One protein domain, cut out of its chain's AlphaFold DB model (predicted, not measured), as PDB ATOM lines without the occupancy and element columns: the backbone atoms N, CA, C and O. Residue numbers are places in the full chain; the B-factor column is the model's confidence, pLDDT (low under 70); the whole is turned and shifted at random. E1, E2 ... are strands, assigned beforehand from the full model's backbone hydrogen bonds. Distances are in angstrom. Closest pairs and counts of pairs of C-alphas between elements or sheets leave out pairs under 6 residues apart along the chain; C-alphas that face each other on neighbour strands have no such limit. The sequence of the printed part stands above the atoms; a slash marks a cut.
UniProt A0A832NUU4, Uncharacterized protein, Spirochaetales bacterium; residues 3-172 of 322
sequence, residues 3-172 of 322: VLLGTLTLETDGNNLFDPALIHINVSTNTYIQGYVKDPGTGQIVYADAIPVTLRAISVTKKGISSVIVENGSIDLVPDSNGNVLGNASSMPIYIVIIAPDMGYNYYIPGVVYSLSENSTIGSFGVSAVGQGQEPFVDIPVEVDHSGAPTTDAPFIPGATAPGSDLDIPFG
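Overview. This is residues 3 to 172 of the 322 residues of an uncharacterized protein of Spirochaetales bacterium (UniProt A0A832NUU4). This is a long body of strands: for part of its length two sheets stand loosely face to face, with E1, E7, E5 and the later part of E4 in one layer and E6, E2, E9 and E10 in the other. At one end the bent hairpin E3 and E4, with E8 beside E3, carries the first sheet on past the second, and the turn between E9 and E10 makes the opposite tip. The printed part has 170 residues with no named helix and ten named strands, E1 to E10 in that order; the class is all strand, though only 75 residues are in named strands. The first sheet is branched and has antiparallel pairs, while the second runs E6, E2, E9, E10, all antiparallel. The whole is compact by its radius of gyration of the C-alphas, 17.9 A, yet elongated in outline, 60 by 32 by 25 A.

Arrangement. Start at E1, residues 3 to 11, an edge strand of the branched sheet, antiparallel to E7, residues 91 to 99; N 5 and O 96 are within hydrogen-bond range at 2.8 A. On the other side of E7 is E4, residues 45 to 61, antiparallel to it, with N 56 and O 97 2.8 A apart. E4 bends by 77 degrees at residue 49, and its pairing is staggered: residues 45 to 53 pair with E3, residues 31 to 38, and residues 56 to 61 with E5, residues 64 to 69. E3, E4 and E5 form a meander, each strand the antiparallel neighbour of the one before, through the hairpins E3 and E4 and E4 and E5. Look for N 33 and O 51 at 2.9 A in the first hairpin and N 59 and O 66 at 2.9 A in the second. E3 bends by 71 degrees at residue 35, and on its other side is E8, residues 113 to 116, antiparallel, with N 34 and O 115 2.8 A apart. In the second sheet, E2, residues 20 to 26, has E6, residues 73 to 76, as one antiparallel neighbour, with N 22 and O 75 3.0 A apart, and E9, residues 124 to 130, as the other, with N 23 and O 126 2.9 A apart. E9 forms a hairpin with E10, residues 137 to 140, where N 140 and O 127 are 2.8 A apart. Between the sheets, the closest C-alphas of E5 and E6 are those of Val 68 and Ile 75, 7.6 A apart, while E2 and E7, for instance, are apart.

Along the chain. Find C-alpha 3 at (-48.606, -47.520, 43.059); from there E1 runs 24.1 A to C-alpha 11. E2 then covers 17.4 A and E3 20.5 A. E4 is the longest strand, 40.9 A from C-alpha 45 at (-50.492, -63.661, 56.665) to C-alpha 61 at (-50.642, -36.739, 25.899). E5 covers 16.9 A, E7 24.8 A and E9 20.6 A; E6, E8 and E10 have four residues each. The last strand ends at C-alpha 140, (-31.727, -32.563, 28.441).

Size, cuts and confidence. The two C-alphas farthest apart are those of Thr 42 and Gly 133, 60.7 A, while those of Val 3 and Gly 172 are 9.1 A apart. The printed part has no cut. The links E6 to E7 and E7 to E8 are long, with 14 and 13 residues. Residues 141 to 172 hold no named element, but short antiparallel pairings join residues 154 to 155 to 124 to 125 of E9, and residues 169 to 170 to 113 to 114 of E8. The mean pLDDT of the printed part is 77.3; 32 residues are under 70, among them 12 to 18, 130 to 137 and 158 to 166.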
ATOM      1  N   VAL A   3     -48.958 -48.656  42.193       76.81
ATOM      2  CA  VAL A   3     -48.606 -47.520  43.059       76.81
ATOM      3  C   VAL A   3     -47.839 -46.480  42.250       76.81
ATOM      4  O   VAL A   3     -46.919 -46.820  41.504       76.81
ATOM      5  N   LEU A   4     -48.237 -45.214  42.392       77.25
ATOM      6  CA  LEU A   4     -47.527 -44.071  41.826       77.25
ATOM      7  C   LEU A   4     -46.290 -43.776  42.673       77.25
ATOM      8  O   LEU A   4     -46.418 -43.504  43.861       77.25
ATOM      9  N   LEU A   5     -45.115 -43.807  42.052       74.62
ATOM     10  CA  LEU A   5     -43.852 -43.477  42.710       74.62
ATOM     11  C   LEU A   5     -43.499 -41.999  42.603       74.62
ATOM     12  O   LEU A   5     -42.907 -41.425  43.508       74.62
ATOM     13  N   GLY A   6     -43.841 -41.391  41.473       72.12
ATOM     14  CA  GLY A   6     -43.472 -40.019  41.180       72.12
ATOM     15  C   GLY A   6     -44.049 -39.557  39.854       72.12
ATOM     16  O   GLY A   6     -44.523 -40.355  39.040       72.12
ATOM     17  N   THR A   7     -44.012 -38.246  39.648       76.81
ATOM     18  CA  THR A   7     -44.425 -37.620  38.391       76.81
ATOM     19  C   THR A   7     -43.257 -36.826  37.833       76.81
ATOM     20  O   THR A   7     -42.757 -35.917  38.488       76.81
ATOM     21  N   LEU A   8     -42.847 -37.153  36.613       74.69
ATOM     22  CA  LEU A   8     -41.931 -36.345  35.822       74.69
ATOM     23  C   LEU A   8     -42.767 -35.420  34.938       74.69
ATOM     24  O   LEU A   8     -43.638 -35.882  34.202       74.69
ATOM     25  N   THR A   9     -42.503 -34.119  34.996       76.69
ATOM     26  CA  THR A   9     -43.123 -33.154  34.083       76.69
ATOM     27  C   THR A   9     -42.053 -32.614  33.158       76.69
ATOM     28  O   THR A   9     -41.067 -32.046  33.616       76.69
ATOM     29  N   LEU A  10     -42.250 -32.799  31.857       73.25
ATOM     30  CA  LEU A  10     -41.405 -32.183  30.842       73.25
ATOM     31  C   LEU A  10     -42.108 -30.940  30.311       73.25
ATOM     32  O   LEU A  10     -43.239 -31.039  29.829       73.25
ATOM     33  N   GLU A  11     -41.445 -29.792  30.401       72.00
ATOM     34  CA  GLU A  11     -41.947 -28.505  29.916       72.00
ATOM     35  C   GLU A  11     -41.150 -28.038  28.699       72.00
ATOM     36  O   GLU A  11     -39.956 -28.320  28.571       72.00
ATOM     37  N   THR A  12     -41.813 -27.330  27.781       66.62
ATOM     38  CA  THR A  12     -41.157 -26.738  26.611       66.62
ATOM     39  C   THR A  12     -41.523 -25.265  26.455       66.62
ATOM     40  O   THR A  12     -42.688 -24.876  26.521       66.62
ATOM     41  N   ASP A  13     -40.518 -24.439  26.161       60.75
ATOM     42  CA  ASP A  13     -40.674 -22.989  25.976       60.75
ATOM     43  C   ASP A  13     -41.124 -22.593  24.553       60.75
ATOM     44  O   ASP A  13     -40.897 -21.467  24.099       60.75
ATOM     45  N   GLY A  14     -41.754 -23.490  23.783       56.69
ATOM     46  CA  GLY A  14     -42.105 -23.150  22.406       56.69
ATOM     47  C   GLY A  14     -42.778 -24.224  21.564       56.69
ATOM     48  O   GLY A  14     -43.080 -25.329  21.995       56.69
ATOM     49  N   ASN A  15     -43.032 -23.847  20.310       52.69
ATOM     50  CA  ASN A  15     -43.872 -24.582  19.373       52.69
ATOM     51  C   ASN A  15     -43.016 -25.265  18.300       52.69
ATOM     52  O   ASN A  15     -42.944 -24.754  17.190       52.69
ATOM     53  N   ASN A  16     -42.332 -26.364  18.631       54.59
ATOM     54  CA  ASN A  16     -41.628 -27.207  17.659       54.59
ATOM     55  C   ASN A  16     -41.479 -28.649  18.178       54.59
ATOM     56  O   ASN A  16     -41.487 -28.867  19.382       54.59
ATOM     57  N   LEU A  17     -41.396 -29.604  17.240       59.06
ATOM     58  CA  LEU A  17     -41.255 -31.060  17.422       59.06
ATOM     59  C   LEU A  17     -40.585 -31.455  18.750       59.06
ATOM     60  O   LEU A  17     -39.370 -31.358  18.871       59.06
ATOM     61  N   PHE A  18     -41.386 -31.899  19.720       68.06
ATOM     62  CA  PHE A  18     -40.903 -32.450  20.981       68.06
ATOM     63  C   PHE A  18     -41.262 -33.930  21.040       68.06
ATOM     64  O   PHE A  18     -42.445 -34.271  20.972       68.06
ATOM     65  N   ASP A  19     -40.237 -34.772  21.122       71.94
ATOM     66  CA  ASP A  19     -40.335 -36.232  21.173       71.94
ATOM     67  C   ASP A  19     -39.329 -36.742  22.217       71.94
ATOM     68  O   ASP A  19     -38.161 -36.969  21.885       71.94
ATOM     69  N   PRO A  20     -39.715 -36.743  23.507       73.94
ATOM     70  CA  PRO A  20     -38.800 -37.054  24.590       73.94
ATOM     71  C   PRO A  20     -38.634 -38.566  24.768       73.94
ATOM     72  O   PRO A  20     -39.607 -39.319  24.768       73.94
ATOM     73  N   ALA A  21     -37.405 -38.989  25.033       78.81
ATOM     74  CA  ALA A  21     -37.061 -40.340  25.454       78.81
ATOM     75  C   ALA A  21     -36.379 -40.296  26.824       78.81
ATOM     76  O   ALA A  21     -35.612 -39.369  27.114       78.81
ATOM     77  N   LEU A  22     -36.616 -41.318  27.648       79.94
ATOM     78  CA  LEU A  22     -35.748 -41.563  28.798       79.94
ATOM     79  C   LEU A  22     -34.544 -42.363  28.311       79.94
ATOM     80  O   LEU A  22     -34.686 -43.347  27.583       79.94
ATOM     81  N   ILE A  23     -33.357 -41.929  28.700       79.25
ATOM     82  CA  ILE A  23     -32.077 -42.498  28.276       79.25
ATOM     83  C   ILE A  23     -31.210 -42.763  29.495       79.25
ATOM     84  O   ILE A  23     -31.517 -42.291  30.584       79.25
ATOM     85  N   HIS A  24     -30.124 -43.515  29.321       81.06
ATOM     86  CA  HIS A  24     -29.202 -43.852  30.413       81.06
ATOM     87  C   HIS A  24     -29.904 -44.447  31.640       81.06
ATOM     88  O   HIS A  24     -29.438 -44.290  32.763       81.06
ATOM     89  N   ILE A  25     -31.023 -45.139  31.416       81.81
ATOM     90  CA  ILE A  25     -31.788 -45.762  32.483       81.81
ATOM     91  C   ILE A  25     -30.909 -46.827  33.124       81.81
ATOM     92  O   ILE A  25     -30.412 -47.726  32.435       81.81
ATOM     93  N   ASN A  26     -30.744 -46.714  34.437       83.00
ATOM     94  CA  ASN A  26     -29.993 -47.654  35.251       83.00
ATOM     95  C   ASN A  26     -30.864 -48.140  36.408       83.00
ATOM     96  O   ASN A  26     -30.926 -47.495  37.450       83.00
ATOM     97  N   VAL A  27     -31.544 -49.265  36.210       81.19
ATOM     98  CA  VAL A  27     -32.448 -49.928  37.160       81.19
ATOM     99  C   VAL A  27     -31.984 -51.359  37.434       81.19
ATOM    100  O   VAL A  27     -31.252 -51.960  36.637       81.19
ATOM    101  N   SER A  28     -32.436 -51.958  38.539       79.38
ATOM    102  CA  SER A  28     -32.197 -53.389  38.757       79.38
ATOM    103  C   SER A  28     -32.831 -54.211  37.631       79.38
ATOM    104  O   SER A  28     -34.007 -54.042  37.314       79.38
ATOM    105  N   THR A  29     -32.075 -55.165  37.075       75.12
ATOM    106  CA  THR A  29     -32.561 -56.094  36.036       75.12
ATOM    107  C   THR A  29     -33.848 -56.806  36.450       75.12
ATOM    108  O   THR A  29     -34.716 -57.046  35.621       75.12
ATOM    109  N   ASN A  30     -33.975 -57.118  37.742       82.56
ATOM    110  CA  ASN A  30     -35.214 -57.565  38.357       82.56
ATOM    111  C   ASN A  30     -35.499 -56.664  39.558       82.56
ATOM    112  O   ASN A  30     -34.625 -56.487  40.406       82.56
ATOM    113  N   THR A  31     -36.710 -56.118  39.633       85.25
ATOM    114  CA  THR A  31     -37.157 -55.317  40.775       85.25
ATOM    115  C   THR A  31     -38.159 -56.128  41.581       85.25
ATOM    116  O   THR A  31     -39.117 -56.679  41.036       85.25
ATOM    117  N   TYR A  32     -37.927 -56.189  42.884       89.38
ATOM    118  CA  TYR A  32     -38.780 -56.854  43.858       89.38
ATOM    119  C   TYR A  32     -39.169 -55.892  44.971       89.38
ATOM    120  O   TYR A  32     -38.366 -55.044  45.377       89.38
ATOM    121  N   ILE A  33     -40.387 -56.067  45.462       89.38
ATOM    122  CA  ILE A  33     -40.842 -55.494  46.725       89.38
ATOM    123  C   ILE A  33     -40.953 -56.601  47.774       89.38
ATOM    124  O   ILE A  33     -41.055 -57.783  47.436       89.38
ATOM    125  N   GLN A  34     -40.998 -56.205  49.035       90.00
ATOM    126  CA  GLN A  34     -41.165 -57.080  50.183       90.00
ATOM    127  C   GLN A  34     -42.218 -56.524  51.143       90.00
ATOM    128  O   GLN A  34     -42.485 -55.320  51.168       90.00
ATOM    129  N   GLY A  35     -42.839 -57.410  51.914       88.62
ATOM    130  CA  GLY A  35     -43.837 -57.054  52.918       88.62
ATOM    131  C   GLY A  35     -44.790 -58.199  53.243       88.62
ATOM    132  O   GLY A  35     -44.686 -59.304  52.707       88.62
ATOM    133  N   TYR A  36     -45.742 -57.930  54.135       88.38
ATOM    134  CA  TYR A  36     -46.749 -58.912  54.530       88.38
ATOM    135  C   TYR A  36     -47.838 -59.076  53.460       88.38
ATOM    136  O   TYR A  36     -48.379 -58.105  52.925       88.38
ATOM    137  N   VAL A  37     -48.163 -60.328  53.151       88.56
ATOM    138  CA  VAL A  37     -49.171 -60.737  52.162       88.56
ATOM    139  C   VAL A  37     -50.020 -61.866  52.728       88.56
ATOM    140  O   VAL A  37     -49.597 -62.548  53.660       88.56
ATOM    141  N   LYS A  38     -51.205 -62.102  52.161       88.19
ATOM    142  CA  LYS A  38     -51.977 -63.313  52.465       88.19
ATOM    143  C   LYS A  38     -51.552 -64.432  51.527       88.19
ATOM    144  O   LYS A  38     -51.621 -64.291  50.305       88.19
ATOM    145  N   ASP A  39     -51.143 -65.554  52.103       85.38
ATOM    146  CA  ASP A  39     -50.840 -66.771  51.365       85.38
ATOM    147  C   ASP A  39     -52.094 -67.244  50.597       85.38
ATOM    148  O   ASP A  39     -53.137 -67.479  51.213       85.38
ATOM    149  N   PRO A  40     -52.036 -67.407  49.262       81.31
ATOM    150  CA  PRO A  40     -53.213 -67.763  48.467       81.31
ATOM    151  C   PRO A  40     -53.813 -69.140  48.783       81.31
ATOM    152  O   PRO A  40     -54.976 -69.381  48.464       81.31
ATOM    153  N   GLY A  41     -53.029 -70.062  49.355       82.50
ATOM    154  CA  GLY A  41     -53.472 -71.426  49.648       82.50
ATOM    155  C   GLY A  41     -54.136 -71.570  51.017       82.50
ATOM    156  O   GLY A  41     -55.107 -72.312  51.160       82.50
ATOM    157  N   THR A  42     -53.613 -70.870  52.019       84.75
ATOM    158  CA  THR A  42     -54.013 -70.987  53.428       84.75
ATOM    159  C   THR A  42     -54.787 -69.773  53.937       84.75
ATOM    160  O   THR A  42     -55.488 -69.882  54.940       84.75
ATOM    161  N   GLY A  43     -54.668 -68.624  53.266       81.00
ATOM    162  CA  GLY A  43     -55.202 -67.339  53.714       81.00
ATOM    163  C   GLY A  43     -54.425 -66.704  54.870       81.00
ATOM    164  O   GLY A  43     -54.791 -65.613  55.297       81.00
ATOM    165  N   GLN A  44     -53.371 -67.359  55.374       84.38
ATOM    166  CA  GLN A  44     -52.561 -66.845  56.478       84.38
ATOM    167  C   GLN A  44     -51.681 -65.685  56.027       84.38
ATOM    168  O   GLN A  44     -51.173 -65.681  54.905       84.38
ATOM    169  N   ILE A  45     -51.453 -64.727  56.921       86.94
ATOM    170  CA  ILE A  45     -50.492 -63.661  56.665       86.94
ATOM    171  C   ILE A  45     -49.068 -64.199  56.808       86.94
ATOM    172  O   ILE A  45     -48.692 -64.747  57.844       86.94
ATOM    173  N   VAL A  46     -48.266 -63.990  55.770       87.12
ATOM    174  CA  VAL A  46     -46.854 -64.371  55.700       87.12
ATOM    175  C   VAL A  46     -46.016 -63.195  55.210       87.12
ATOM    176  O   VAL A  46     -46.506 -62.329  54.485       87.12
ATOM    177  N   TYR A  47     -44.747 -63.146  55.613       87.69
ATOM    178  CA  TYR A  47     -43.801 -62.174  55.066       87.69
ATOM    179  C   TYR A  47     -43.259 -62.690  53.730       87.69
ATOM    180  O   TYR A  47     -42.680 -63.776  53.682       87.69
ATOM    181  N   ALA A  48     -43.453 -61.925  52.658       89.50
ATOM    182  CA  ALA A  48     -42.863 -62.197  51.355       89.50
ATOM    183  C   ALA A  48     -41.647 -61.286  51.151       89.50
ATOM    184  O   ALA A  48     -41.770 -60.064  51.159       89.50
ATOM    185  N   ASP A  49     -40.479 -61.893  50.961       89.38
ATOM    186  CA  ASP A  49     -39.187 -61.225  50.771       89.38
ATOM    187  C   ASP A  49     -38.927 -60.809  49.310       89.38
ATOM    188  O   ASP A  49     -38.142 -59.895  49.041       89.38
ATOM    189  N   ALA A  50     -39.601 -61.460  48.359       90.25
ATOM    190  CA  ALA A  50     -39.433 -61.206  46.934       90.25
ATOM    191  C   ALA A  50     -40.751 -61.310  46.151       90.25
ATOM    192  O   ALA A  50     -41.105 -62.356  45.604       90.25
ATOM    193  N   ILE A  51     -41.457 -60.187  46.021       90.88
ATOM    194  CA  ILE A  51     -42.621 -60.046  45.140       90.88
ATOM    195  C   ILE A  51     -42.158 -59.339  43.860       90.88
ATOM    196  O   ILE A  51     -41.757 -58.176  43.929       90.88
ATOM    197  N   PRO A  52     -42.171 -60.002  42.688       91.00
ATOM    198  CA  PRO A  52     -41.683 -59.392  41.455       91.00
ATOM    199  C   PRO A  52     -42.571 -58.216  41.066       91.00
ATOM    200  O   PRO A  52     -43.791 -58.323  41.132       91.00
ATOM    201  N   VAL A  53     -41.979 -57.115  40.614       89.31
ATOM    202  CA  VAL A  53     -42.726 -55.954  40.123       89.31
ATOM    203  C   VAL A  53     -42.167 -55.439  38.805       89.31
ATOM    204  O   VAL A  53     -41.029 -55.709  38.431       89.31
ATOM    205  N   THR A  54     -42.985 -54.686  38.078       89.50
ATOM    206  CA  THR A  54     -42.590 -54.005  36.845       89.50
ATOM    207  C   THR A  54     -42.700 -52.502  37.038       89.50
ATOM    208  O   THR A  54     -43.777 -51.995  37.352       89.50
ATOM    209  N   LEU A  55     -41.598 -51.792  36.806       88.31
ATOM    210  CA  LEU A  55     -41.591 -50.337  36.719       88.31
ATOM    211  C   LEU A  55     -42.115 -49.917  35.341       88.31
ATOM    212  O   LEU A  55     -41.704 -50.463  34.315       88.31
ATOM    213  N   ARG A  56     -43.043 -48.960  35.305       89.94
ATOM    214  CA  ARG A  56     -43.595 -48.428  34.058       89.94
ATOM    215  C   ARG A  56     -43.625 -46.913  34.052       89.94
ATOM    216  O   ARG A  56     -43.932 -46.295  35.066       89.94
ATOM    217  N   ALA A  57     -43.394 -46.343  32.875       89.25
ATOM    218  CA  ALA A  57     -43.668 -44.945  32.590       89.25
ATOM    219  C   ALA A  57     -45.011 -44.851  31.855       89.25
ATOM    220  O   ALA A  57     -45.219 -45.502  30.826       89.25
ATOM    221  N   ILE A  58     -45.941 -44.077  32.413       89.88
ATOM    222  CA  ILE A  58     -47.245 -43.787  31.822       89.88
ATOM    223  C   ILE A  58     -47.250 -42.336  31.365       89.88
ATOM    224  O   ILE A  58     -47.353 -41.406  32.162       89.88
ATOM    225  N   SER A  59     -47.168 -42.165  30.059       87.88
ATOM    226  CA  SER A  59     -47.177 -40.879  29.382       87.88
ATOM    227  C   SER A  59     -48.604 -40.468  29.064       87.88
ATOM    228  O   SER A  59     -49.325 -41.213  28.393       87.88
ATOM    229  N   VAL A  60     -49.016 -39.273  29.488       84.56
ATOM    230  CA  VAL A  60     -50.333 -38.727  29.136       84.56
ATOM    231  C   VAL A  60     -50.165 -37.563  28.174       84.56
ATOM    232  O   VAL A  60     -49.595 -36.526  28.500       84.56
ATOM    233  N   THR A  61     -50.700 -37.736  26.970       78.75
ATOM    234  CA  THR A  61     -50.642 -36.739  25.899       78.75
ATOM    235  C   THR A  61     -52.043 -36.440  25.377       78.75
ATOM    236  O   THR A  61     -53.004 -37.158  25.654       78.75
ATOM    237  N   LYS A  62     -52.175 -35.416  24.527       71.75
ATOM    238  CA  LYS A  62     -53.432 -35.171  23.797       71.75
ATOM    239  C   LYS A  62     -53.782 -36.280  22.797       71.75
ATOM    240  O   LYS A  62     -54.942 -36.383  22.410       71.75
ATOM    241  N   LYS A  63     -52.799 -37.074  22.356       72.38
ATOM    242  CA  LYS A  63     -53.002 -38.197  21.427       72.38
ATOM    243  C   LYS A  63     -53.488 -39.463  22.143       72.38
ATOM    244  O   LYS A  63     -54.020 -40.349  21.486       72.38
ATOM    245  N   GLY A  64     -53.336 -39.534  23.466       79.94
ATOM    246  CA  GLY A  64     -53.737 -40.675  24.278       79.94
ATOM    247  C   GLY A  64     -52.770 -40.952  25.424       79.94
ATOM    248  O   GLY A  64     -51.908 -40.131  25.754       79.94
ATOM    249  N   ILE A  65     -52.942 -42.130  26.019       86.31
ATOM    250  CA  ILE A  65     -52.116 -42.645  27.110       86.31
ATOM    251  C   ILE A  65     -51.213 -43.740  26.545       86.31
ATOM    252  O   ILE A  65     -51.717 -44.697  25.954       86.31
ATOM    253  N   SER A  66     -49.907 -43.615  26.765       89.00
ATOM    254  CA  SER A  66     -48.918 -44.644  26.435       89.00
ATOM    255  C   SER A  66     -48.332 -45.220  27.718       89.00
ATOM    256  O   SER A  66     -48.109 -44.489  28.679       89.00
ATOM    257  N   SER A  67     -48.092 -46.530  27.749       90.44
ATOM    258  CA  SER A  67     -47.463 -47.211  28.882       90.44
ATOM    259  C   SER A  67     -46.317 -48.075  28.387       90.44
ATOM    260  O   SER A  67     -46.536 -49.009  27.613       90.44
ATOM    261  N   VAL A  68     -45.113 -47.780  28.864       90.44
ATOM    262  CA  VAL A  68     -43.889 -48.507  28.518       90.44
ATOM    263  C   VAL A  68     -43.230 -49.063  29.772       90.44
ATOM    264  O   VAL A  68     -43.372 -48.509  30.863       90.44
ATOM    265  N   ILE A  69     -42.560 -50.204  29.625       90.38
ATOM    266  CA  ILE A  69     -41.763 -50.800  30.700       90.38
ATOM    267  C   ILE A  69     -40.465 -50.001  30.811       90.38
ATOM    268  O   ILE A  69     -39.854 -49.690  29.793       90.38
ATOM    269  N   VAL A  70     -40.070 -49.655  32.035       88.44
ATOM    270  CA  VAL A  70     -38.781 -49.013  32.303       88.44
ATOM    271  C   VAL A  70     -37.740 -50.107  32.493       88.44
ATOM    272  O   VAL A  70     -37.846 -50.917  33.412       88.44
ATOM    273  N   GLU A  71     -36.743 -50.131  31.615       87.69
ATOM    274  CA  GLU A  71     -35.650 -51.099  31.617       87.69
ATOM    275  C   GLU A  71     -34.318 -50.416  31.296       87.69
ATOM    276  O   GLU A  71     -34.291 -49.284  30.812       87.69
ATOM    277  N   ASN A  72     -33.209 -51.102  31.587       86.62
ATOM    278  CA  ASN A  72     -31.869 -50.564  31.367       86.62
ATOM    279  C   ASN A  72     -31.654 -50.117  29.916       86.62
ATOM    280  O   ASN A  72     -31.950 -50.856  28.978       86.62
ATOM    281  N   GLY A  73     -31.050 -48.939  29.741       86.69
ATOM    282  CA  GLY A  73     -30.775 -48.358  28.428       86.69
ATOM    283  C   GLY A  73     -31.658 -47.154  28.123       86.69
ATOM    284  O   GLY A  73     -31.573 -46.141  28.815       86.69
ATOM    285  N   SER A  74     -32.448 -47.238  27.055       85.12
ATOM    286  CA  SER A  74     -33.259 -46.121  26.569       85.12
ATOM    287  C   SER A  74     -34.650 -46.594  26.181       85.12
ATOM    288  O   SER A  74     -34.787 -47.618  25.512       85.12
ATOM    289  N   ILE A  75     -35.665 -45.818  26.552       86.38
ATOM    290  CA  ILE A  75     -37.060 -46.083  26.206       86.38
ATOM    291  C   ILE A  75     -37.691 -44.848  25.566       86.38
ATOM    292  O   ILE A  75     -37.494 -43.713  26.010       86.38
ATOM    293  N   ASP A  76     -38.489 -45.093  24.534       83.56
ATOM    294  CA  ASP A  76     -39.373 -44.091  23.953       83.56
ATOM    295  C   ASP A  76     -40.634 -43.979  24.822       83.56
ATOM    296  O   ASP A  76     -41.309 -44.973  25.102       83.56
ATOM    297  N   LEU A  77     -40.933 -42.767  25.284       81.75
ATOM    298  CA  LEU A  77     -42.059 -42.500  26.175       81.75
ATOM    299  C   LEU A  77     -43.403 -42.521  25.450       81.75
ATOM    300  O   LEU A  77     -44.437 -42.736  26.095       81.75
ATOM    301  N   VAL A  78     -43.411 -42.283  24.136       80.12
ATOM    302  CA  VAL A  78     -44.612 -42.336  23.298       80.12
ATOM    303  C   VAL A  78     -44.266 -43.061  22.002       80.12
ATOM    304  O   VAL A  78     -44.094 -42.421  20.965       80.12
ATOM    305  N   PRO A  79     -44.237 -44.405  22.041       74.38
ATOM    306  CA  PRO A  79     -43.987 -45.200  20.849       74.38
ATOM    307  C   PRO A  79     -44.927 -44.793  19.710       74.38
ATOM    308  O   PRO A  79     -46.112 -44.528  19.933       74.38
ATOM    309  N   ASP A  80     -44.388 -44.744  18.493       70.69
ATOM    310  CA  ASP A  80     -45.113 -44.418  17.257       70.69
ATOM    311  C   ASP A  80     -45.684 -42.985  17.187       70.69
ATOM    312  O   ASP A  80     -46.577 -42.701  16.378       70.69
ATOM    313  N   SER A  81     -45.166 -42.048  17.994       68.06
ATOM    314  CA  SER A  81     -45.670 -40.668  18.069       68.06
ATOM    315  C   SER A  81     -45.636 -39.903  16.738       68.06
ATOM    316  O   SER A  81     -46.430 -38.961  16.577       68.06
ATOM    317  N   ASN A  82     -44.768 -40.316  15.798       62.84
ATOM    318  CA  ASN A  82     -44.554 -39.754  14.460       62.84
ATOM    319  C   ASN A  82     -44.772 -38.229  14.437       62.84
ATOM    320  O   ASN A  82     -45.754 -37.723  13.883       62.84
ATOM    321  N   GLY A  83     -43.867 -37.487  15.078       64.06
ATOM    322  CA  GLY A  83     -43.872 -36.024  15.118       64.06
ATOM    323  C   GLY A  83     -44.044 -35.467  16.530       64.06
ATOM    324  O   GLY A  83     -43.656 -36.086  17.504       64.06
ATOM    325  N   ASN A  84     -44.619 -34.267  16.654       70.19
ATOM    326  CA  ASN A  84     -44.715 -33.579  17.944       70.19
ATOM    327  C   ASN A  84     -45.657 -34.328  18.915       70.19
ATOM    328  O   ASN A  84     -46.858 -34.456  18.638       70.19
ATOM    329  N   VAL A  85     -45.118 -34.801  20.041       73.44
ATOM    330  CA  VAL A  85     -45.838 -35.516  21.109       73.44
ATOM    331  C   VAL A  85     -46.728 -34.567  21.917       73.44
ATOM    332  O   VAL A  85     -47.846 -34.923  22.294       73.44
ATOM    333  N   LEU A  86     -46.277 -33.324  22.113       68.81
ATOM    334  CA  LEU A  86     -47.003 -32.284  22.849       68.81
ATOM    335  C   LEU A  86     -48.122 -31.628  22.033       68.81
ATOM    336  O   LEU A  86     -49.130 -31.167  22.580       68.81
ATOM    337  N   GLY A  87     -47.960 -31.550  20.711       68.94
ATOM    338  CA  GLY A  87     -48.818 -30.718  19.866       68.94
ATOM    339  C   GLY A  87     -48.773 -29.253  20.324       68.94
ATOM    340  O   GLY A  87     -47.717 -28.637  20.284       68.94
ATOM    341  N   ASN A  88     -49.913 -28.717  20.785       67.44
ATOM    342  CA  ASN A  88     -50.035 -27.356  21.343       67.44
ATOM    343  C   ASN A  88     -49.997 -27.318  22.891       67.44
ATOM    344  O   ASN A  88     -50.482 -26.354  23.482       67.44
ATOM    345  N   ALA A  89     -49.607 -28.402  23.567       71.00
ATOM    346  CA  ALA A  89     -49.431 -28.399  25.021       71.00
ATOM    347  C   ALA A  89     -48.042 -27.857  25.385       71.00
ATOM    348  O   ALA A  89     -47.087 -28.095  24.653       71.00
ATOM    349  N   SER A  90     -47.938 -27.149  26.510       71.56
ATOM    350  CA  SER A  90     -46.664 -26.655  27.051       71.56
ATOM    351  C   SER A  90     -45.966 -27.671  27.959       71.56
ATOM    352  O   SER A  90     -44.810 -27.472  28.312       71.56
ATOM    353  N   SER A  91     -46.662 -28.744  28.353       76.88
ATOM    354  CA  SER A  91     -46.107 -29.777  29.222       76.88
ATOM    355  C   SER A  91     -46.687 -31.167  28.960       76.88
ATOM    356  O   SER A  91     -47.804 -31.320  28.449       76.88
ATOM    357  N   MET A  92     -45.899 -32.181  29.317       78.25
ATOM    358  CA  MET A  92     -46.253 -33.598  29.271       78.25
ATOM    359  C   MET A  92     -45.976 -34.234  30.639       78.25
ATOM    360  O   MET A  92     -44.807 -34.361  31.013       78.25
ATOM    361  N   PRO A  93     -47.019 -34.644  31.383       83.12
ATOM    362  CA  PRO A  93     -46.842 -35.426  32.595       83.12
ATOM    363  C   PRO A  93     -46.565 -36.894  32.252       83.12
ATOM    364  O   PRO A  93     -47.238 -37.509  31.414       83.12
ATOM    365  N   ILE A  94     -45.584 -37.453  32.945       85.38
ATOM    366  CA  ILE A  94     -45.184 -38.852  32.887       85.38
ATOM    367  C   ILE A  94     -45.264 -39.398  34.308       85.38
ATOM    368  O   ILE A  94     -44.568 -38.934  35.210       85.38
ATOM    369  N   TYR A  95     -46.119 -40.392  34.513       85.50
ATOM    370  CA  TYR A  95     -46.274 -41.058  35.799       85.50
ATOM    371  C   TYR A  95     -45.364 -42.275  35.850       85.50
ATOM    372  O   TYR A  95     -45.467 -43.169  35.009       85.50
ATOM    373  N   ILE A  96     -44.495 -42.324  36.850       84.69
ATOM    374  CA  ILE A  96     -43.659 -43.487  37.116       84.69
ATOM    375  C   ILE A  96     -44.395 -44.351  38.130       84.69
ATOM    376  O   ILE A  96     -44.683 -43.909  39.241       84.69
ATOM    377  N   VAL A  97     -44.747 -45.571  37.732       86.56
ATOM    378  CA  VAL A  97     -45.561 -46.477  38.547       86.56
ATOM    379  C   VAL A  97     -44.873 -47.820  38.734       86.56
ATOM    380  O   VAL A  97     -44.263 -48.355  37.808       86.56
ATOM    381  N   ILE A  98     -45.035 -48.403  39.919       86.94
ATOM    382  CA  ILE A  98     -44.750 -49.815  40.163       86.94
ATOM    383  C   ILE A  98     -46.041 -50.604  39.986       86.94
ATOM    384  O   ILE A  98     -47.063 -50.311  40.612       86.94
ATOM    385  N   ILE A  99     -45.980 -51.637  39.147       87.62
ATOM    386  CA  ILE A  99     -47.064 -52.597  38.957       87.62
ATOM    387  C   ILE A  99     -46.604 -53.949  39.474       87.62
ATOM    388  O   ILE A  99     -45.692 -54.565  38.924       87.62
ATOM    389  N   ALA A 100     -47.271 -54.422  40.518       85.19
ATOM    390  CA  ALA A 100     -47.098 -55.772  41.019       85.19
ATOM    391  C   ALA A 100     -48.118 -56.711  40.346       85.19
ATOM    392  O   ALA A 100     -49.252 -56.280  40.082       85.19
ATOM    393  N   PRO A 101     -47.745 -57.974  40.072       81.44
ATOM    394  CA  PRO A 101     -48.579 -58.943  39.379       81.44
ATOM    395  C   PRO A 101     -49.898 -59.149  40.110       81.44
ATOM    396  O   PRO A 101     -49.987 -59.023  41.339       81.44
ATOM    397  N   ASP A 102     -50.925 -59.484  39.338       80.94
ATOM    398  CA  ASP A 102     -52.172 -59.970  39.900       80.94
ATOM    399  C   ASP A 102     -51.950 -61.389  40.436       80.94
ATOM    400  O   ASP A 102     -51.776 -62.342  39.677       80.94
ATOM    401  N   MET A 103     -51.900 -61.491  41.761       79.06
ATOM    402  CA  MET A 103     -51.767 -62.739  42.512       79.06
ATOM    403  C   MET A 103     -53.115 -63.159  43.128       79.06
ATOM    404  O   MET A 103     -53.162 -64.022  44.002       79.06
ATOM    405  N   GLY A 104     -54.220 -62.547  42.683       74.12
ATOM    406  CA  GLY A 104     -55.561 -62.728  43.229       74.12
ATOM    407  C   GLY A 104     -56.000 -61.587  44.153       74.12
ATOM    408  O   GLY A 104     -55.185 -60.851  44.713       74.12
ATOM    409  N   TYR A 105     -57.321 -61.471  44.334       65.00
ATOM    410  CA  TYR A 105     -57.994 -60.335  44.988       65.00
ATOM    411  C   TYR A 105     -57.556 -60.071  46.443       65.00
ATOM    412  O   TYR A 105     -57.661 -58.944  46.906       65.00
ATOM    413  N   ASN A 106     -57.026 -61.078  47.146       77.25
ATOM    414  CA  ASN A 106     -56.684 -60.986  48.572       77.25
ATOM    415  C   ASN A 106     -55.184 -61.078  48.871       77.25
ATOM    416  O   ASN A 106     -54.825 -61.101  50.042       77.25
ATOM    417  N   TYR A 107     -54.317 -61.180  47.861       86.25
ATOM    418  CA  TYR A 107     -52.889 -61.396  48.105       86.25
ATOM    419  C   TYR A 107     -52.244 -60.202  48.824       86.25
ATOM    420  O   TYR A 107     -51.584 -60.365  49.849       86.25
ATOM    421  N   TYR A 108     -52.476 -58.995  48.306       85.56
ATOM    422  CA  TYR A 108     -52.008 -57.757  48.926       85.56
ATOM    423  C   TYR A 108     -52.971 -57.325  50.028       85.56
ATOM    424  O   TYR A 108     -54.188 -57.443  49.876       85.56
ATOM    425  N   ILE A 109     -52.427 -56.802  51.121       80.94
ATOM    426  CA  ILE A 109     -53.191 -56.445  52.314       80.94
ATOM    427  C   ILE A 109     -53.409 -54.929  52.327       80.94
ATOM    428  O   ILE A 109     -52.426 -54.189  52.408       80.94
ATOM    429  N   PRO A 110     -54.659 -54.441  52.231       76.06
ATOM    430  CA  PRO A 110     -54.939 -53.014  52.330       76.06
ATOM    431  C   PRO A 110     -54.389 -52.413  53.630       76.06
ATOM    432  O   PRO A 110     -54.493 -53.015  54.696       76.06
ATOM    433  N   GLY A 111     -53.807 -51.219  53.540       70.94
ATOM    434  CA  GLY A 111     -53.267 -50.473  54.681       70.94
ATOM    435  C   GLY A 111     -51.856 -50.895  55.091       70.94
ATOM    436  O   GLY A 111     -51.235 -50.215  55.905       70.94
ATOM    437  N   VAL A 112     -51.317 -51.970  54.505       77.50
ATOM    438  CA  VAL A 112     -49.915 -52.363  54.680       77.50
ATOM    439  C   VAL A 112     -49.020 -51.560  53.735       77.50
ATOM    440  O   VAL A 112     -49.376 -51.262  52.589       77.50
ATOM    441  N   VAL A 113     -47.837 -51.218  54.239       81.94
ATOM    442  CA  VAL A 113     -46.755 -50.600  53.475       81.94
ATOM    443  C   VAL A 113     -45.780 -51.689  53.038       81.94
ATOM    444  O   VAL A 113     -45.327 -52.493  53.852       81.94
ATOM    445  N   TYR A 114     -45.479 -51.721  51.744       87.06
ATOM    446  CA  TYR A 114     -44.430 -52.554  51.163       87.06
ATOM    447  C   TYR A 114     -43.161 -51.723  50.985       87.06
ATOM    448  O   TYR A 114     -43.235 -50.504  50.875       87.06
ATOM    449  N   SER A 115     -42.006 -52.369  50.903       87.56
ATOM    450  CA  SER A 115     -40.735 -51.697  50.609       87.56
ATOM    451  C   SER A 115     -40.015 -52.370  49.451       87.56
ATOM    452  O   SER A 115     -40.354 -53.488  49.060       87.56
ATOM    453  N   LEU A 116     -39.035 -51.695  48.852       86.56
ATOM    454  CA  LEU A 116     -38.130 -52.352  47.911       86.56
ATOM    455  C   LEU A 116     -37.306 -53.408  48.657       86.56
ATOM    456  O   LEU A 116     -36.795 -53.146  49.743       86.56
ATOM    457  N   SER A 117     -37.146 -54.593  48.069       85.62
ATOM    458  CA  SER A 117     -36.207 -55.585  48.603       85.62
ATOM    459  C   SER A 117     -34.773 -55.031  48.565       85.62
ATOM    460  O   SER A 117     -34.446 -54.218  47.699       85.62
ATOM    461  N   GLU A 118     -33.887 -55.514  49.439       78.69
ATOM    462  CA  GLU A 118     -32.523 -54.971  49.626       78.69
ATOM    463  C   GLU A 118     -31.688 -54.857  48.331       78.69
ATOM    464  O   GLU A 118     -30.863 -53.960  48.185       78.69
ATOM    465  N   ASN A 119     -31.918 -55.747  47.359       77.38
ATOM    466  CA  ASN A 119     -31.187 -55.779  46.083       77.38
ATOM    467  C   ASN A 119     -31.919 -55.065  44.928       77.38
ATOM    468  O   ASN A 119     -31.469 -55.090  43.775       77.38
ATOM    469  N   SER A 120     -33.063 -54.450  45.213       79.25
ATOM    470  CA  SER A 120     -33.872 -53.728  44.240       79.25
ATOM    471  C   SER A 120     -33.528 -52.242  44.280       79.25
ATOM    472  O   SER A 120     -33.575 -51.606  45.332       79.25
ATOM    473  N   THR A 121     -33.229 -51.664  43.119       79.06
ATOM    474  CA  THR A 121     -33.186 -50.215  42.929       79.06
ATOM    475  C   THR A 121     -34.110 -49.803  41.796       79.06
ATOM    476  O   THR A 121     -34.147 -50.416  40.729       79.06
ATOM    477  N   ILE A 122     -34.842 -48.728  42.058       78.19
ATOM    478  CA  ILE A 122     -35.638 -47.986  41.080       78.19
ATOM    479  C   ILE A 122     -34.780 -47.080  40.200       78.19
ATOM    480  O   ILE A 122     -35.283 -46.602  39.194       78.19
ATOM    481  N   GLY A 123     -33.505 -46.878  40.548       81.94
ATOM    482  CA  GLY A 123     -32.509 -46.359  39.628       81.94
ATOM    483  C   GLY A 123     -32.561 -44.869  39.308       81.94
ATOM    484  O   GLY A 123     -33.165 -44.056  40.015       81.94
ATOM    485  N   SER A 124     -31.921 -44.536  38.192       85.19
ATOM    486  CA  SER A 124     -31.817 -43.188  37.633       85.19
ATOM    487  C   SER A 124     -32.043 -43.178  36.120       85.19
ATOM    488  O   SER A 124     -32.078 -44.229  35.472       85.19
ATOM    489  N   PHE A 125     -32.253 -41.985  35.569       84.62
ATOM    490  CA  PHE A 125     -32.498 -41.736  34.157       84.62
ATOM    491  C   PHE A 125     -31.948 -40.373  33.722       84.62
ATOM    492  O   PHE A 125     -31.921 -39.407  34.482       84.62
ATOM    493  N   GLY A 126     -31.587 -40.273  32.452       84.62
ATOM    494  CA  GLY A 126     -31.479 -39.021  31.717       84.62
ATOM    495  C   GLY A 126     -32.696 -38.814  30.815       84.62
ATOM    496  O   GLY A 126     -33.474 -39.736  30.557       84.62
ATOM    497  N   VAL A 127     -32.854 -37.601  30.297       81.38
ATOM    498  CA  VAL A 127     -33.863 -37.280  29.282       81.38
ATOM    499  C   VAL A 127     -33.136 -36.852  28.019       81.38
ATOM    500  O   VAL A 127     -32.142 -36.140  28.088       81.38
ATOM    501  N   SER A 128     -33.635 -37.254  26.857       79.69
ATOM    502  CA  SER A 128     -33.248 -36.642  25.584       79.69
ATOM    503  C   SER A 128     -34.476 -36.291  24.771       79.69
ATOM    504  O   SER A 128     -35.549 -36.851  24.986       79.69
ATOM    505  N   ALA A 129     -34.321 -35.374  23.825       74.38
ATOM    506  CA  ALA A 129     -35.319 -35.144  22.790       74.38
ATOM    507  C   ALA A 129     -34.646 -34.956  21.430       74.38
ATOM    508  O   ALA A 129     -33.471 -34.585  21.335       74.38
ATOM    509  N   VAL A 130     -35.409 -35.201  20.366       69.06
ATOM    510  CA  VAL A 130     -34.974 -34.932  18.991       69.06
ATOM    511  C   VAL A 130     -34.920 -33.420  18.756       69.06
ATOM    512  O   VAL A 130     -35.903 -32.709  18.981       69.06
ATOM    513  N   GLY A 131     -33.776 -32.921  18.280       58.50
ATOM    514  CA  GLY A 131     -33.642 -31.533  17.841       58.50
ATOM    515  C   GLY A 131     -34.498 -31.225  16.604       58.50
ATOM    516  O   GLY A 131     -34.909 -32.112  15.854       58.50
ATOM    517  N   GLN A 132     -34.782 -29.948  16.339       57.16
ATOM    518  CA  GLN A 132     -35.561 -29.564  15.154       57.16
ATOM    519  C   GLN A 132     -34.884 -30.021  13.849       57.16
ATOM    520  O   GLN A 132     -33.821 -29.525  13.508       57.16
ATOM    521  N   GLY A 133     -35.553 -30.879  13.068       51.12
ATOM    522  CA  GLY A 133     -35.229 -31.110  11.652       51.12
ATOM    523  C   GLY A 133     -34.118 -32.124  11.353       51.12
ATOM    524  O   GLY A 133     -33.137 -31.763  10.718       51.12
ATOM    525  N   GLN A 134     -34.313 -33.404  11.700       54.50
ATOM    526  CA  GLN A 134     -33.326 -34.494  11.500       54.50
ATOM    527  C   GLN A 134     -32.008 -34.298  12.279       54.50
ATOM    528  O   GLN A 134     -31.032 -35.004  12.029       54.50
ATOM    529  N   GLU A 135     -31.983 -33.358  13.221       61.41
ATOM    530  CA  GLU A 135     -30.868 -33.155  14.142       61.41
ATOM    531  C   GLU A 135     -30.759 -34.336  15.126       61.41
ATOM    532  O   GLU A 135     -31.768 -34.984  15.433       61.41
ATOM    533  N   PRO A 136     -29.546 -34.647  15.615       66.38
ATOM    534  CA  PRO A 136     -29.333 -35.741  16.554       66.38
ATOM    535  C   PRO A 136     -30.058 -35.495  17.885       66.38
ATOM    536  O   PRO A 136     -30.421 -34.366  18.223       66.38
ATOM    537  N   PHE A 137     -30.254 -36.571  18.653       69.38
ATOM    538  CA  PHE A 137     -30.751 -36.485  20.025       69.38
ATOM    539  C   PHE A 137     -29.840 -35.591  20.869       69.38
ATOM    540  O   PHE A 137     -28.613 -35.689  20.783       69.38
ATOM    541  N   VAL A 138     -30.456 -34.734  21.680       73.75
ATOM    542  CA  VAL A 138     -29.755 -33.873  22.633       73.75
ATOM    543  C   VAL A 138     -30.179 -34.265  24.039       73.75
ATOM    544  O   VAL A 138     -31.377 -34.319  24.325       73.75
ATOM    545  N   ASP A 139     -29.198 -34.518  24.904       78.25
ATOM    546  CA  ASP A 139     -29.422 -34.752  26.327       78.25
ATOM    547  C   ASP A 139     -29.959 -33.475  26.977       78.25
ATOM    548  O   ASP A 139     -29.406 -32.381  26.824       78.25
ATOM    549  N   ILE A 140     -31.051 -33.625  27.714       77.44
ATOM    550  CA  ILE A 140     -31.727 -32.563  28.441       77.44
ATOM    551  C   ILE A 140     -31.367 -32.730  29.920       77.44
ATOM    552  O   ILE A 140     -31.724 -33.749  30.518       77.44
ATOM    553  N   PRO A 141     -30.671 -31.754  30.531       74.75
ATOM    554  CA  PRO A 141     -30.428 -31.764  31.964       74.75
ATOM    555  C   PRO A 141     -31.755 -31.750  32.728       74.75
ATOM    556  O   PRO A 141     -32.629 -30.928  32.456       74.75
ATOM    557  N   VAL A 142     -31.889 -32.647  33.697       76.69
ATOM    558  CA  VAL A 142     -33.072 -32.805  34.538       76.69
ATOM    559  C   VAL A 142     -32.818 -32.123  35.873       76.69
ATOM    560  O   VAL A 142     -31.870 -32.458  36.584       76.69
ATOM    561  N   GLU A 143     -33.668 -31.171  36.233       76.19
ATOM    562  CA  GLU A 143     -33.688 -30.606  37.576       76.19
ATOM    563  C   GLU A 143     -34.675 -31.391  38.446       76.19
ATOM    564  O   GLU A 143     -35.856 -31.502  38.121       76.19
ATOM    565  N   VAL A 144     -34.183 -31.950  39.550       73.94
ATOM    566  CA  VAL A 144     -34.996 -32.715  40.507       73.94
ATOM    567  C   VAL A 144     -35.397 -31.800  41.658       73.94
ATOM    568  O   VAL A 144     -34.538 -31.129  42.224       73.94
ATOM    569  N   ASP A 145     -36.688 -31.766  41.993       71.44
ATOM    570  CA  ASP A 145     -37.257 -31.025  43.131       71.44
ATOM    571  C   ASP A 145     -36.812 -29.558  43.255       71.44
ATOM    572  O   ASP A 145     -36.632 -29.041  44.357       71.44
ATOM    573  N   HIS A 146     -36.656 -28.861  42.126       73.31
ATOM    574  CA  HIS A 146     -36.204 -27.462  42.094       73.31
ATOM    575  C   HIS A 146     -34.867 -27.245  42.831       73.31
ATOM    576  O   HIS A 146     -34.662 -26.229  43.501       73.31
ATOM    577  N   SER A 147     -33.958 -28.225  42.753       76.38
ATOM    578  CA  SER A 147     -32.660 -28.191  43.436       76.38
ATOM    579  C   SER A 147     -31.740 -27.052  42.980       76.38
ATOM    580  O   SER A 147     -30.738 -26.772  43.641       76.38
ATOM    581  N   GLY A 148     -32.027 -26.416  41.841       77.88
ATOM    582  CA  GLY A 148     -31.163 -25.449  41.171       77.88
ATOM    583  C   GLY A 148     -29.935 -26.073  40.500       77.88
ATOM    584  O   GLY A 148     -29.079 -25.340  40.001       77.88
ATOM    585  N   ALA A 149     -29.819 -27.407  40.491       80.00
ATOM    586  CA  ALA A 149     -28.677 -28.142  39.958       80.00
ATOM    587  C   ALA A 149     -29.141 -29.257  39.001       80.00
ATOM    588  O   ALA A 149     -29.349 -30.395  39.430       80.00
ATOM    589  N   PRO A 150     -29.299 -28.952  37.700       78.69
ATOM    590  CA  PRO A 150     -29.671 -29.948  36.705       78.69
ATOM    591  C   PRO A 150     -28.608 -31.049  36.556       78.69
ATOM    592  O   PRO A 150     -27.408 -30.764  36.544       78.69
ATOM    593  N   THR A 151     -29.044 -32.297  36.395       80.12
ATOM    594  CA  THR A 151     -28.199 -33.487  36.205       80.12
ATOM    595  C   THR A 151     -28.627 -34.265  34.960       80.12
ATOM    596  O   THR A 151     -29.787 -34.239  34.568       80.12
ATOM    597  N   THR A 152     -27.698 -34.973  34.324       78.19
ATOM    598  CA  THR A 152     -28.000 -35.907  33.221       78.19
ATOM    599  C   THR A 152     -28.331 -37.319  33.714       78.19
ATOM    600  O   THR A 152     -28.599 -38.195  32.901       78.19
ATOM    601  N   ASP A 153     -28.284 -37.540  35.031       80.50
ATOM    602  CA  ASP A 153     -28.554 -38.814  35.701       80.50
ATOM    603  C   ASP A 153     -29.435 -38.552  36.936       80.50
ATOM    604  O   ASP A 153     -28.963 -38.467  38.071       80.50
ATOM    605  N   ALA A 154     -30.714 -38.267  36.697       81.06
ATOM    606  CA  ALA A 154     -31.690 -37.951  37.731       81.06
ATOM    607  C   ALA A 154     -32.268 -39.231  38.353       81.06
ATOM    608  O   ALA A 154     -32.654 -40.140  37.620       81.06
ATOM    609  N   PRO A 155     -32.378 -39.334  39.687       81.25
ATOM    610  CA  PRO A 155     -33.053 -40.466  40.312       81.25
ATOM    611  C   PRO A 155     -34.552 -40.468  39.984       81.25
ATOM    612  O   PRO A 155     -35.183 -39.411  39.920       81.25
ATOM    613  N   PHE A 156     -35.151 -41.655  39.843       77.38
ATOM    614  CA  PHE A 156     -36.609 -41.778  39.687       77.38
ATOM    615  C   PHE A 156     -37.383 -41.341  40.937       77.38
ATOM    616  O   PHE A 156     -38.518 -40.884  40.816       77.38
ATOM    617  N   ILE A 157     -36.776 -41.471  42.123       73.06
ATOM    618  CA  ILE A 157     -37.322 -40.958  43.383       73.06
ATOM    619  C   ILE A 157     -36.256 -40.111  44.087       73.06
ATOM    620  O   ILE A 157     -35.156 -40.610  44.356       73.06
ATOM    621  N   PRO A 158     -36.566 -38.848  44.415       62.69
ATOM    622  CA  PRO A 158     -35.671 -37.984  45.174       62.69
ATOM    623  C   PRO A 158     -35.272 -38.616  46.516       62.69
ATOM    624  O   PRO A 158     -36.118 -39.087  47.269       62.69
ATOM    625  N   GLY A 159     -33.973 -38.638  46.829       58.12
ATOM    626  CA  GLY A 159     -33.461 -39.146  48.111       58.12
ATOM    627  C   GLY A 159     -33.219 -40.661  48.196       58.12
ATOM    628  O   GLY A 159     -32.655 -41.112  49.191       58.12
ATOM    629  N   ALA A 160     -33.545 -41.445  47.162       56.47
ATOM    630  CA  ALA A 160     -33.186 -42.865  47.085       56.47
ATOM    631  C   ALA A 160     -31.679 -43.027  46.793       56.47
ATOM    632  O   ALA A 160     -31.253 -43.188  45.652       56.47
ATOM    633  N   THR A 161     -30.831 -42.918  47.819       46.06
ATOM    634  CA  THR A 161     -29.363 -42.895  47.657       46.06
ATOM    635  C   THR A 161     -28.709 -44.270  47.452       46.06
ATOM    636  O   THR A 161     -27.496 -44.326  47.249       46.06
ATOM    637  N   ALA A 162     -29.462 -45.376  47.495       52.34
ATOM    638  CA  ALA A 162     -28.942 -46.737  47.318       52.34
ATOM    639  C   ALA A 162     -30.053 -47.756  46.964       52.34
ATOM    640  O   ALA A 162     -31.224 -47.494  47.243       52.34
ATOM    641  N   PRO A 163     -29.705 -48.929  46.388       49.84
ATOM    642  CA  PRO A 163     -30.586 -50.100  46.382       49.84
ATOM    643  C   PRO A 163     -31.073 -50.419  47.801       49.84
ATOM    644  O   PRO A 163     -30.287 -50.334  48.744       49.84
ATOM    645  N   GLY A 164     -32.361 -50.733  47.949       50.72
ATOM    646  CA  GLY A 164     -32.980 -50.935  49.263       50.72
ATOM    647  C   GLY A 164     -33.257 -49.652  50.058       50.72
ATOM    648  O   GLY A 164     -33.464 -49.737  51.262       50.72
ATOM    649  N   SER A 165     -33.257 -48.466  49.431       55.34
ATOM    650  CA  SER A 165     -33.734 -47.235  50.083       55.34
ATOM    651  C   SER A 165     -35.154 -47.417  50.634       55.34
ATOM    652  O   SER A 165     -35.968 -48.037  49.944       55.34
ATOM    653  N   ASP A 166     -35.435 -46.822  51.800       61.03
ATOM    654  CA  ASP A 166     -36.735 -46.776  52.496       61.03
ATOM    655  C   ASP A 166     -37.813 -46.093  51.637       61.03
ATOM    656  O   ASP A 166     -38.220 -44.952  51.857       61.03
ATOM    657  N   LEU A 167     -38.229 -46.773  50.575       72.25
ATOM    658  CA  LEU A 167     -39.356 -46.387  49.760       72.25
ATOM    659  C   LEU A 167     -40.577 -47.109  50.301       72.25
ATOM    660  O   LEU A 167     -40.769 -48.295  50.027       72.25
ATOM    661  N   ASP A 168     -41.407 -46.363  51.015       76.31
ATOM    662  CA  ASP A 168     -42.720 -46.823  51.426       76.31
ATOM    663  C   ASP A 168     -43.643 -46.879  50.203       76.31
ATOM    664  O   ASP A 168     -43.937 -45.876  49.552       76.31
ATOM    665  N   ILE A 169     -44.103 -48.083  49.883       80.25
ATOM    666  CA  ILE A 169     -45.043 -48.392  48.809       80.25
ATOM    667  C   ILE A 169     -46.378 -48.735  49.487       80.25
ATOM    668  O   ILE A 169     -46.652 -49.910  49.759       80.25
ATOM    669  N   PRO A 170     -47.209 -47.731  49.824       74.62
ATOM    670  CA  PRO A 170     -48.479 -47.975  50.488       74.62
ATOM    671  C   PRO A 170     -49.442 -48.688  49.541       74.62
ATOM    672  O   PRO A 170     -49.587 -48.312  48.373       74.62
ATOM    673  N   PHE A 171     -50.164 -49.682  50.053       75.25
ATOM    674  CA  PHE A 171     -51.270 -50.291  49.328       75.25
ATOM    675  C   PHE A 171     -52.608 -49.909  49.960       75.25
ATOM    676  O   PHE A 171     -53.036 -50.499  50.943       75.25
ATOM    677  N   GLY A 172     -53.297 -48.931  49.370       62.12
ATOM    678  CA  GLY A 172     -54.622 -48.500  49.836       62.12
ATOM    679  C   GLY A 172     -55.780 -49.418  49.425       62.12
ATOM    680  O   GLY A 172     -56.889 -49.236  49.902       62.12
TER     681      GLY A 172